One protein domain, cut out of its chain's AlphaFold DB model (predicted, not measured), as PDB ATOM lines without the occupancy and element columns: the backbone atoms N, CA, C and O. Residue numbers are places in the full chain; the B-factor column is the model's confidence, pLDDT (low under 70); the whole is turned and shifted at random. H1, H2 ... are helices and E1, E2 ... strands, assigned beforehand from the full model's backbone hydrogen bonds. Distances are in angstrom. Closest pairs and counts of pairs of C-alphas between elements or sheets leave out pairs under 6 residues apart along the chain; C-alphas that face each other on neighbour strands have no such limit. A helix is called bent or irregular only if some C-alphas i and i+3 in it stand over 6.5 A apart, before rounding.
ATOM      1  N   ALA A 101      -2.990 143.036  24.121       76.88
ATOM      2  CA  ALA A 101      -1.586 143.029  23.735       76.88
ATOM      3  C   ALA A 101      -0.855 144.280  24.244       76.88
ATOM      4  O   ALA A 101      -1.416 145.379  24.299       76.88
ATOM      5  N   ALA A 102       0.426 144.126  24.577       77.12
ATOM      6  CA  ALA A 102       1.271 145.260  24.916       77.12
ATOM      7  C   ALA A 102       1.420 146.196  23.708       77.12
ATOM      8  O   ALA A 102       1.775 145.772  22.605       77.12
ATOM      9  N   ILE A 103       1.147 147.490  23.909       75.31
ATOM     10  CA  ILE A 103       1.363 148.484  22.858       75.31
ATOM     11  C   ILE A 103       2.867 148.642  22.669       75.31
ATOM     12  O   ILE A 103       3.581 149.073  23.570       75.31
ATOM     13  N   ASN A 104       3.337 148.319  21.468       65.44
ATOM     14  CA  ASN A 104       4.757 148.239  21.137       65.44
ATOM     15  C   ASN A 104       5.401 149.621  20.878       65.44
ATOM     16  O   ASN A 104       6.084 149.822  19.870       65.44
ATOM     17  N   LYS A 105       5.103 150.618  21.723       69.69
ATOM     18  CA  LYS A 105       5.581 152.005  21.601       69.69
ATOM     19  C   LYS A 105       5.850 152.619  22.987       69.69
ATOM     20  O   LYS A 105       4.892 153.031  23.637       69.69
ATOM     21  N   PRO A 106       7.118 152.778  23.406       71.38
ATOM     22  CA  PRO A 106       8.329 152.221  22.796       71.38
ATOM     23  C   PRO A 106       8.361 150.687  22.909       71.38
ATOM     24  O   PRO A 106       7.770 150.112  23.813       71.38
ATOM     25  N   SER A 107       9.032 150.017  21.972       76.44
ATOM     26  CA  SER A 107       9.153 148.551  21.956       76.44
ATOM     27  C   SER A 107      10.243 148.011  22.882       76.44
ATOM     28  O   SER A 107      10.315 146.809  23.137       76.44
ATOM     29  N   GLN A 108      11.129 148.893  23.339       82.19
ATOM     30  CA  GLN A 108      12.292 148.554  24.136       82.19
ATOM     31  C   GLN A 108      12.598 149.670  25.135       82.19
ATOM     32  O   GLN A 108      12.538 150.855  24.803       82.19
ATOM     33  N   TRP A 109      12.987 149.256  26.333       84.88
ATOM     34  CA  TRP A 109      13.567 150.080  27.379       84.88
ATOM     35  C   TRP A 109      14.966 149.565  27.676       84.88
ATOM     36  O   TRP A 109      15.184 148.353  27.727       84.88
ATOM     37  N   LYS A 110      15.905 150.492  27.847       83.19
ATOM     38  CA  LYS A 110      17.299 150.187  28.148       83.19
ATOM     39  C   LYS A 110      17.750 151.027  29.327       83.19
ATOM     40  O   LYS A 110      17.579 152.243  29.280       83.19
ATOM     41  N   ASP A 111      18.311 150.383  30.340       81.25
ATOM     42  CA  ASP A 111      18.732 151.029  31.586       81.25
ATOM     43  C   ASP A 111      17.617 151.876  32.250       81.25
ATOM     44  O   ASP A 111      17.820 153.024  32.638       81.25
ATOM     45  N   VAL A 112      16.389 151.339  32.322       83.12
ATOM     46  CA  VAL A 112      15.228 152.034  32.915       83.12
ATOM     47  C   VAL A 112      14.735 151.288  34.151       83.12
ATOM     48  O   VAL A 112      14.732 150.058  34.186       83.12
ATOM     49  N   GLY A 113      14.288 152.025  35.173       82.88
ATOM     50  CA  GLY A 113      13.700 151.441  36.377       82.88
ATOM     51  C   GLY A 113      12.429 150.636  36.084       82.88
ATOM     52  O   GLY A 113      11.569 151.065  35.312       82.88
ATOM     53  N   VAL A 114      12.287 149.486  36.748       81.81
ATOM     54  CA  VAL A 114      11.155 148.553  36.570       81.81
ATOM     55  C   VAL A 114       9.799 149.253  36.705       81.81
ATOM     56  O   VAL A 114       8.922 149.044  35.871       81.81
ATOM     57  N   LEU A 115       9.636 150.125  37.707       82.25
ATOM     58  CA  LEU A 115       8.387 150.861  37.930       82.25
ATOM     59  C   LEU A 115       7.996 151.709  36.713       82.25
ATOM     60  O   LEU A 115       6.841 151.684  36.298       82.25
ATOM     61  N   THR A 116       8.956 152.403  36.104       83.31
ATOM     62  CA  THR A 116       8.727 153.244  34.923       83.31
ATOM     63  C   THR A 116       8.299 152.411  33.717       83.31
ATOM     64  O   THR A 116       7.420 152.828  32.966       83.31
ATOM     65  N   ILE A 117       8.878 151.216  33.540       83.31
ATOM     66  CA  ILE A 117       8.500 150.293  32.459       83.31
ATOM     67  C   ILE A 117       7.058 149.809  32.665       83.31
ATOM     68  O   ILE A 117       6.241 149.893  31.749       83.31
ATOM     69  N   VAL A 118       6.713 149.366  33.878       83.12
ATOM     70  CA  VAL A 118       5.352 148.903  34.208       83.12
ATOM     71  C   VAL A 118       4.333 150.041  34.071       83.12
ATOM     72  O   VAL A 118       3.257 149.836  33.514       83.12
ATOM     73  N   GLN A 119       4.678 151.259  34.501       85.06
ATOM     74  CA  GLN A 119       3.849 152.452  34.308       85.06
ATOM     75  C   GLN A 119       3.637 152.773  32.826       85.06
ATOM     76  O   GLN A 119       2.509 153.041  32.423       85.06
ATOM     77  N   ALA A 120       4.685 152.705  32.000       83.81
ATOM     78  CA  ALA A 120       4.574 152.942  30.562       83.81
ATOM     79  C   ALA A 120       3.674 151.904  29.873       83.81
ATOM     80  O   ALA A 120       2.893 152.258  28.992       83.81
ATOM     81  N   LEU A 121       3.740 150.641  30.303       82.12
ATOM     82  CA  LEU A 121       2.892 149.558  29.801       82.12
ATOM     83  C   LEU A 121       1.425 149.684  30.253       82.12
ATOM     84  O   LEU A 121       0.520 149.326  29.500       82.12
ATOM     85  N   ALA A 122       1.181 150.201  31.459       83.69
ATOM     86  CA  ALA A 122      -0.157 150.390  32.020       83.69
ATOM     87  C   ALA A 122      -0.829 151.708  31.585       83.69
ATOM     88  O   ALA A 122      -2.059 151.803  31.591       83.69
ATOM     89  N   ALA A 123      -0.047 152.714  31.178       83.19
ATOM     90  CA  ALA A 123      -0.530 154.041  30.798       83.19
ATOM     91  C   ALA A 123      -1.629 154.039  29.712       83.19
ATOM     92  O   ALA A 123      -2.611 154.764  29.886       83.19
ATOM     93  N   PRO A 124      -1.557 153.220  28.640       82.62
ATOM     94  CA  PRO A 124      -2.611 153.166  27.626       82.62
ATOM     95  C   PRO A 124      -3.975 152.716  28.157       82.62
ATOM     96  O   PRO A 124      -4.997 153.019  27.550       82.62
ATOM     97  N   TYR A 125      -3.991 152.014  29.291       80.81
ATOM     98  CA  TYR A 125      -5.192 151.475  29.928       80.81
ATOM     99  C   TYR A 125      -5.717 152.376  31.056       80.81
ATOM    100  O   TYR A 125      -6.632 151.991  31.781       80.81
ATOM    101  N   ALA A 126      -5.141 153.576  31.222       80.12
ATOM    102  CA  ALA A 126      -5.488 154.531  32.278       80.12
ATOM    103  C   ALA A 126      -5.425 153.925  33.698       80.12
ATOM    104  O   ALA A 126      -6.238 154.247  34.570       80.12
ATOM    105  N   LEU A 127      -4.457 153.033  33.929       80.94
ATOM    106  CA  LEU A 127      -4.220 152.391  35.220       80.94
ATOM    107  C   LEU A 127      -3.051 153.056  35.950       80.94
ATOM    108  O   LEU A 127      -2.007 153.333  35.363       80.94
ATOM    109  N   SER A 128      -3.228 153.293  37.250       79.25
ATOM    110  CA  SER A 128      -2.168 153.794  38.132       79.25
ATOM    111  C   SER A 128      -1.415 152.621  38.757       79.25
ATOM    112  O   SER A 128      -2.040 151.716  39.306       79.25
ATOM    113  N   VAL A 129      -0.085 152.642  38.676       80.00
ATOM    114  CA  VAL A 129       0.794 151.598  39.223       80.00
ATOM    115  C   VAL A 129       1.507 152.149  40.450       80.00
ATOM    116  O   VAL A 129       2.172 153.185  40.365       80.00
ATOM    117  N   ILE A 130       1.381 151.443  41.571       79.56
ATOM    118  CA  ILE A 130       2.017 151.778  42.846       79.56
ATOM    119  C   ILE A 130       3.077 150.713  43.138       79.56
ATOM    120  O   ILE A 130       2.841 149.525  42.935       79.56
ATOM    121  N   SER A 131       4.252 151.143  43.595       75.44
ATOM    122  CA  SER A 131       5.296 150.244  44.088       75.44
ATOM    123  C   SER A 131       5.188 150.126  45.603       75.44
ATOM    124  O   SER A 131       5.375 151.115  46.304       75.44
ATOM    125  N   GLU A 132       4.930 148.921  46.108       73.44
ATOM    126  CA  GLU A 132       4.976 148.617  47.550       73.44
ATOM    127  C   GLU A 132       6.355 148.125  48.011       73.44
ATOM    128  O   GLU A 132       6.603 147.927  49.199       73.44
ATOM    129  N   ILE A 133       7.283 147.953  47.070       69.00
ATOM    130  CA  ILE A 133       8.687 147.687  47.367       69.00
ATOM    131  C   ILE A 133       9.469 149.009  47.422       69.00
ATOM    132  O   ILE A 133       9.127 149.944  46.685       69.00
ATOM    133  N   PRO A 134      10.534 149.094  48.248       65.00
ATOM    134  CA  PRO A 134      11.456 150.228  48.228       65.00
ATOM    135  C   PRO A 134      11.928 150.476  46.796       65.00
ATOM    136  O   PRO A 134      12.162 149.488  46.092       65.00
ATOM    137  N   GLU A 135      12.051 151.752  46.391       60.06
ATOM    138  CA  GLU A 135      12.472 152.182  45.047       60.06
ATOM    139  C   GLU A 135      13.613 151.304  44.558       60.06
ATOM    140  O   GLU A 135      14.782 151.458  44.911       60.06
ATOM    141  N   THR A 136      13.243 150.294  43.781       54.75
ATOM    142  CA  THR A 136      14.202 149.334  43.297       54.75
ATOM    143  C   THR A 136      14.797 150.016  42.087       54.75
ATOM    144  O   THR A 136      14.276 149.909  40.980       54.75
ATOM    145  N   SER A 137      15.890 150.747  42.308       54.84
ATOM    146  CA  SER A 137      16.746 151.359  41.283       54.84
ATOM    147  C   SER A 137      17.440 150.302  40.410       54.84
ATOM    148  O   SER A 137      18.564 150.496  39.954       54.84
ATOM    149  N   LYS A 138      16.817 149.134  40.220       62.62
ATOM    150  CA  LYS A 138      17.300 148.119  39.301       62.62
ATOM    151  C   LYS A 138      16.858 148.555  37.922       62.62
ATOM    152  O   LYS A 138      15.692 148.437  37.548       62.62
ATOM    153  N   MET A 139      17.826 149.116  37.223       70.69
ATOM    154  CA  MET A 139      17.746 149.324  35.800       70.69
ATOM    155  C   MET A 139      17.600 147.962  35.127       70.69
ATOM    156  O   MET A 139      18.296 147.003  35.472       70.69
ATOM    157  N   ALA A 140      16.640 147.868  34.219       73.81
ATOM    158  CA  ALA A 140      16.373 146.668  33.457       73.81
ATOM    159  C   ALA A 140      16.347 147.006  31.970       73.81
ATOM    160  O   ALA A 140      15.826 148.047  31.559       73.81
ATOM    161  N   ASP A 141      16.869 146.081  31.175       79.81
ATOM    162  CA  ASP A 141      16.636 146.058  29.744       79.81
ATOM    163  C   ASP A 141      15.390 145.208  29.494       79.81
ATOM    164  O   ASP A 141      15.364 144.017  29.809       79.81
ATOM    165  N   HIS A 142      14.339 145.816  28.948       81.75
ATOM    166  CA  HIS A 142      13.088 145.123  28.643       81.75
ATOM    167  C   HIS A 142      12.708 145.360  27.196       81.75
ATOM    168  O   HIS A 142      12.708 146.491  26.719       81.75
ATOM    169  N   THR A 143      12.378 144.291  26.485       84.88
ATOM    170  CA  THR A 143      11.893 144.362  25.105       84.88
ATOM    171  C   THR A 143      10.559 143.642  25.039       84.88
ATOM    172  O   THR A 143      10.440 142.542  25.581       84.88
ATOM    173  N   ILE A 144       9.573 144.269  24.400       81.31
ATOM    174  CA  ILE A 144       8.256 143.669  24.187       81.31
ATOM    175  C   ILE A 144       8.369 142.640  23.067       81.31
ATOM    176  O   ILE A 144       8.850 142.938  21.970       81.31
ATOM    177  N   GLU A 145       7.891 141.434  23.333       82.81
ATOM    178  CA  GLU A 145       7.723 140.401  22.325       82.81
ATOM    179  C   GLU A 145       6.460 140.667  21.487       82.81
ATOM    180  O   GLU A 145       5.411 141.031  22.025       82.81
ATOM    181  N   PRO A 146       6.509 140.475  20.158       75.44
ATOM    182  CA  PRO A 146       5.330 140.640  19.318       75.44
ATOM    183  C   PRO A 146       4.185 139.729  19.780       75.44
ATOM    184  O   PRO A 146       4.384 138.534  19.986       75.44
ATOM    185  N   ALA A 147       2.978 140.293  19.884       75.69
ATOM    186  CA  ALA A 147       1.753 139.597  20.290       75.69
ATOM    187  C   ALA A 147       1.727 139.048  21.735       75.69
ATOM    188  O   ALA A 147       0.874 138.216  22.049       75.69
ATOM    189  N   GLU A 148       2.597 139.518  22.638       81.31
ATOM    190  CA  GLU A 148       2.440 139.238  24.072       81.31
ATOM    191  C   GLU A 148       1.416 140.171  24.742       81.31
ATOM    192  O   GLU A 148       1.251 141.328  24.341       81.31
ATOM    193  N   SER A 149       0.724 139.684  25.780       84.50
ATOM    194  CA  SER A 149      -0.134 140.536  26.610       84.50
ATOM    195  C   SER A 149       0.701 141.437  27.513       84.50
ATOM    196  O   SER A 149       1.834 141.101  27.876       84.50
ATOM    197  N   VAL A 150       0.131 142.576  27.914       84.31
ATOM    198  CA  VAL A 150       0.795 143.496  28.854       84.31
ATOM    199  C   VAL A 150       1.185 142.759  30.130       84.31
ATOM    200  O   VAL A 150       2.315 142.880  30.599       84.31
ATOM    201  N   PHE A 151       0.269 141.936  30.640       81.81
ATOM    202  CA  PHE A 151       0.503 141.120  31.815       81.81
ATOM    203  C   PHE A 151       1.688 140.171  31.636       81.81
ATOM    204  O   PHE A 151       2.565 140.142  32.491       81.81
ATOM    205  N   LYS A 152       1.763 139.443  30.515       82.75
ATOM    206  CA  LYS A 152       2.869 138.512  30.256       82.75
ATOM    207  C   LYS A 152       4.217 139.235  30.174       82.75
ATOM    208  O   LYS A 152       5.216 138.736  30.690       82.75
ATOM    209  N   SER A 153       4.228 140.433  29.592       84.12
ATOM    210  CA  SER A 153       5.424 141.272  29.503       84.12
ATOM    211  C   SER A 153       5.894 141.744  30.888       84.12
ATOM    212  O   SER A 153       7.077 141.637  31.216       84.12
ATOM    213  N   ILE A 154       4.960 142.206  31.731       83.44
ATOM    214  CA  ILE A 154       5.234 142.617  33.116       83.44
ATOM    215  C   ILE A 154       5.689 141.416  33.956       83.44
ATOM    216  O   ILE A 154       6.672 141.519  34.678       83.44
ATOM    217  N   ASP A 155       5.019 140.272  33.844       83.12
ATOM    218  CA  ASP A 155       5.349 139.050  34.582       83.12
ATOM    219  C   ASP A 155       6.770 138.556  34.266       83.12
ATOM    220  O   ASP A 155       7.543 138.262  35.184       83.12
ATOM    221  N   ARG A 156       7.177 138.575  32.986       84.50
ATOM    222  CA  ARG A 156       8.555 138.249  32.577       84.50
ATOM    223  C   ARG A 156       9.570 139.192  33.222       84.50
ATOM    224  O   ARG A 156      10.601 138.739  33.719       84.50
ATOM    225  N   LEU A 157       9.266 140.490  33.241       81.88
ATOM    226  CA  LEU A 157      10.119 141.501  33.862       81.88
ATOM    227  C   LEU A 157      10.227 141.291  35.379       81.88
ATOM    228  O   LEU A 157      11.325 141.301  35.927       81.88
ATOM    229  N   LEU A 158       9.106 141.071  36.066       80.00
ATOM    230  CA  LEU A 158       9.068 140.922  37.523       80.00
ATOM    231  C   LEU A 158       9.659 139.593  38.003       80.00
ATOM    232  O   LEU A 158      10.296 139.558  39.060       80.00
ATOM    233  N   THR A 159       9.540 138.528  37.205       80.25
ATOM    234  CA  THR A 159      10.161 137.223  37.477       80.25
ATOM    235  C   THR A 159      11.682 137.338  37.591       80.25
ATOM    236  O   THR A 159      12.271 136.741  38.494       80.25
ATOM    237  N   LEU A 160      12.328 138.172  36.762       75.81
ATOM    238  CA  LEU A 160      13.776 138.440  36.846       75.81
ATOM    239  C   LEU A 160      14.183 139.044  38.197       75.81
ATOM    240  O   LEU A 160      15.299 138.831  38.674       75.81
ATOM    241  N   PHE A 161      13.268 139.771  38.838       70.88
ATOM    242  CA  PHE A 161      13.496 140.442  40.112       70.88
ATOM    243  C   PHE A 161      12.862 139.732  41.316       70.88
ATOM    244  O   PHE A 161      13.075 140.184  42.441       70.88
ATOM    245  N   ARG A 162      12.157 138.608  41.098       74.06
ATOM    246  CA  ARG A 162      11.397 137.843  42.110       74.06
ATOM    247  C   ARG A 162      10.337 138.689  42.830       74.06
ATOM    248  O   ARG A 162      10.135 138.539  44.033       74.06
TER     249      ARG A 162
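What this domain is: This is residues 101 to 162 of the 167 residues of a protein of Pseudomonas syringae pv. spinaceae (UniProt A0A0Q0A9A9). Two short antiparallel strands, E1 and E2, make a small two-stranded ribbon, and two helices, H1 and H2, packed side by side and running opposite ways, sit next to it. A long stretch with no named element, residues 126 to 138, swings out in a wide arc from the end of H1 to the beginning of E2. The printed part has 62 residues, with two named strands and two named helices in the order E1, H1, E2, H2 along the chain; the class is mixed, helices and strands. The whole is compact, with a radius of gyration of the C-alphas of 10.9 A, and its outline is rounded, with spans of 31 by 23 by 18 A.

How they stand to each other: Start with the sheet, which has the order E1 - E2: go from residue 101 to E1, residues 108 to 113, and then look ahead to its neighbour E2, residues 139 to 143. They are antiparallel, with 162 degrees between their N-to-C directions. Among the C-alphas that face each other are 108 and 143, 4.3 A apart, and 110 and 141, 4.5 A apart. Look across the pair at the backbone atoms: N 109 and O 142 are 2.8 A apart and N 140 and O 112 are 2.9 A apart, both within hydrogen-bond range. Go back to E1 and on into H1, residues 114 to 125. The closest C-alphas of E1 and H1 are those of Trp 109 and Ile 117, 7.2 A apart; those of H1 and E2 are Val 114 and Ala 140, 6.4 A apart. Beyond E2 comes H2, residues 150 to 161, whose closest C-alpha to E2 is that of Leu 157, 7.0 A from that of His 142. H1 and H2 touch, with 5 pairs of C-alphas within 8 A, the closest being those of Val 118 and Ile 154 at 6.4 A. They run opposite ways at a shallow tilt of 9 degrees. E1 and H2 are apart. In H1 and in H2 alike, 6 of 8 O i to N i+4 pairs are within hydrogen-bond range.

Where its parts are: Find C-alpha 108 at (12.292, 148.554, 24.136); from there E1 runs through six residues to Gly 113, 12.7 A from first to last C-alpha. H1 follows at once at Val 114 and runs 17.9 A to Tyr 125, where you find the C-alpha at (-5.192, 151.475, 29.928). H1 is irregular, but only just: C-alphas 121 and 124 are 6.9 A apart. E2 has five residues, from Met 139 to Thr 143, and is 13.2 A long from first to last C-alpha. H2 begins at Val 150 and runs 17.2 A to Phe 161, whose C-alpha stands at (13.496, 140.442, 40.112).

The domain as a whole: The two C-alphas farthest apart are those of Pro 134 and Ala 147, at 31.4 A, while the first and last printed C-alphas, of Ala 101 and Arg 162, are 23.1 A apart. The printed part has no cut. E1 to H1 is a tight link, E2 to H2 a short one with 6 residues between them, and H1 to E2 a long one with 13. Look along that long link and you find its C-alphas 10 to 17 A from the mean of all C-alphas. The mean pLDDT of the printed part of this model is 78.0, and it is under 70 at residues 104 to 105 and 133 to 138.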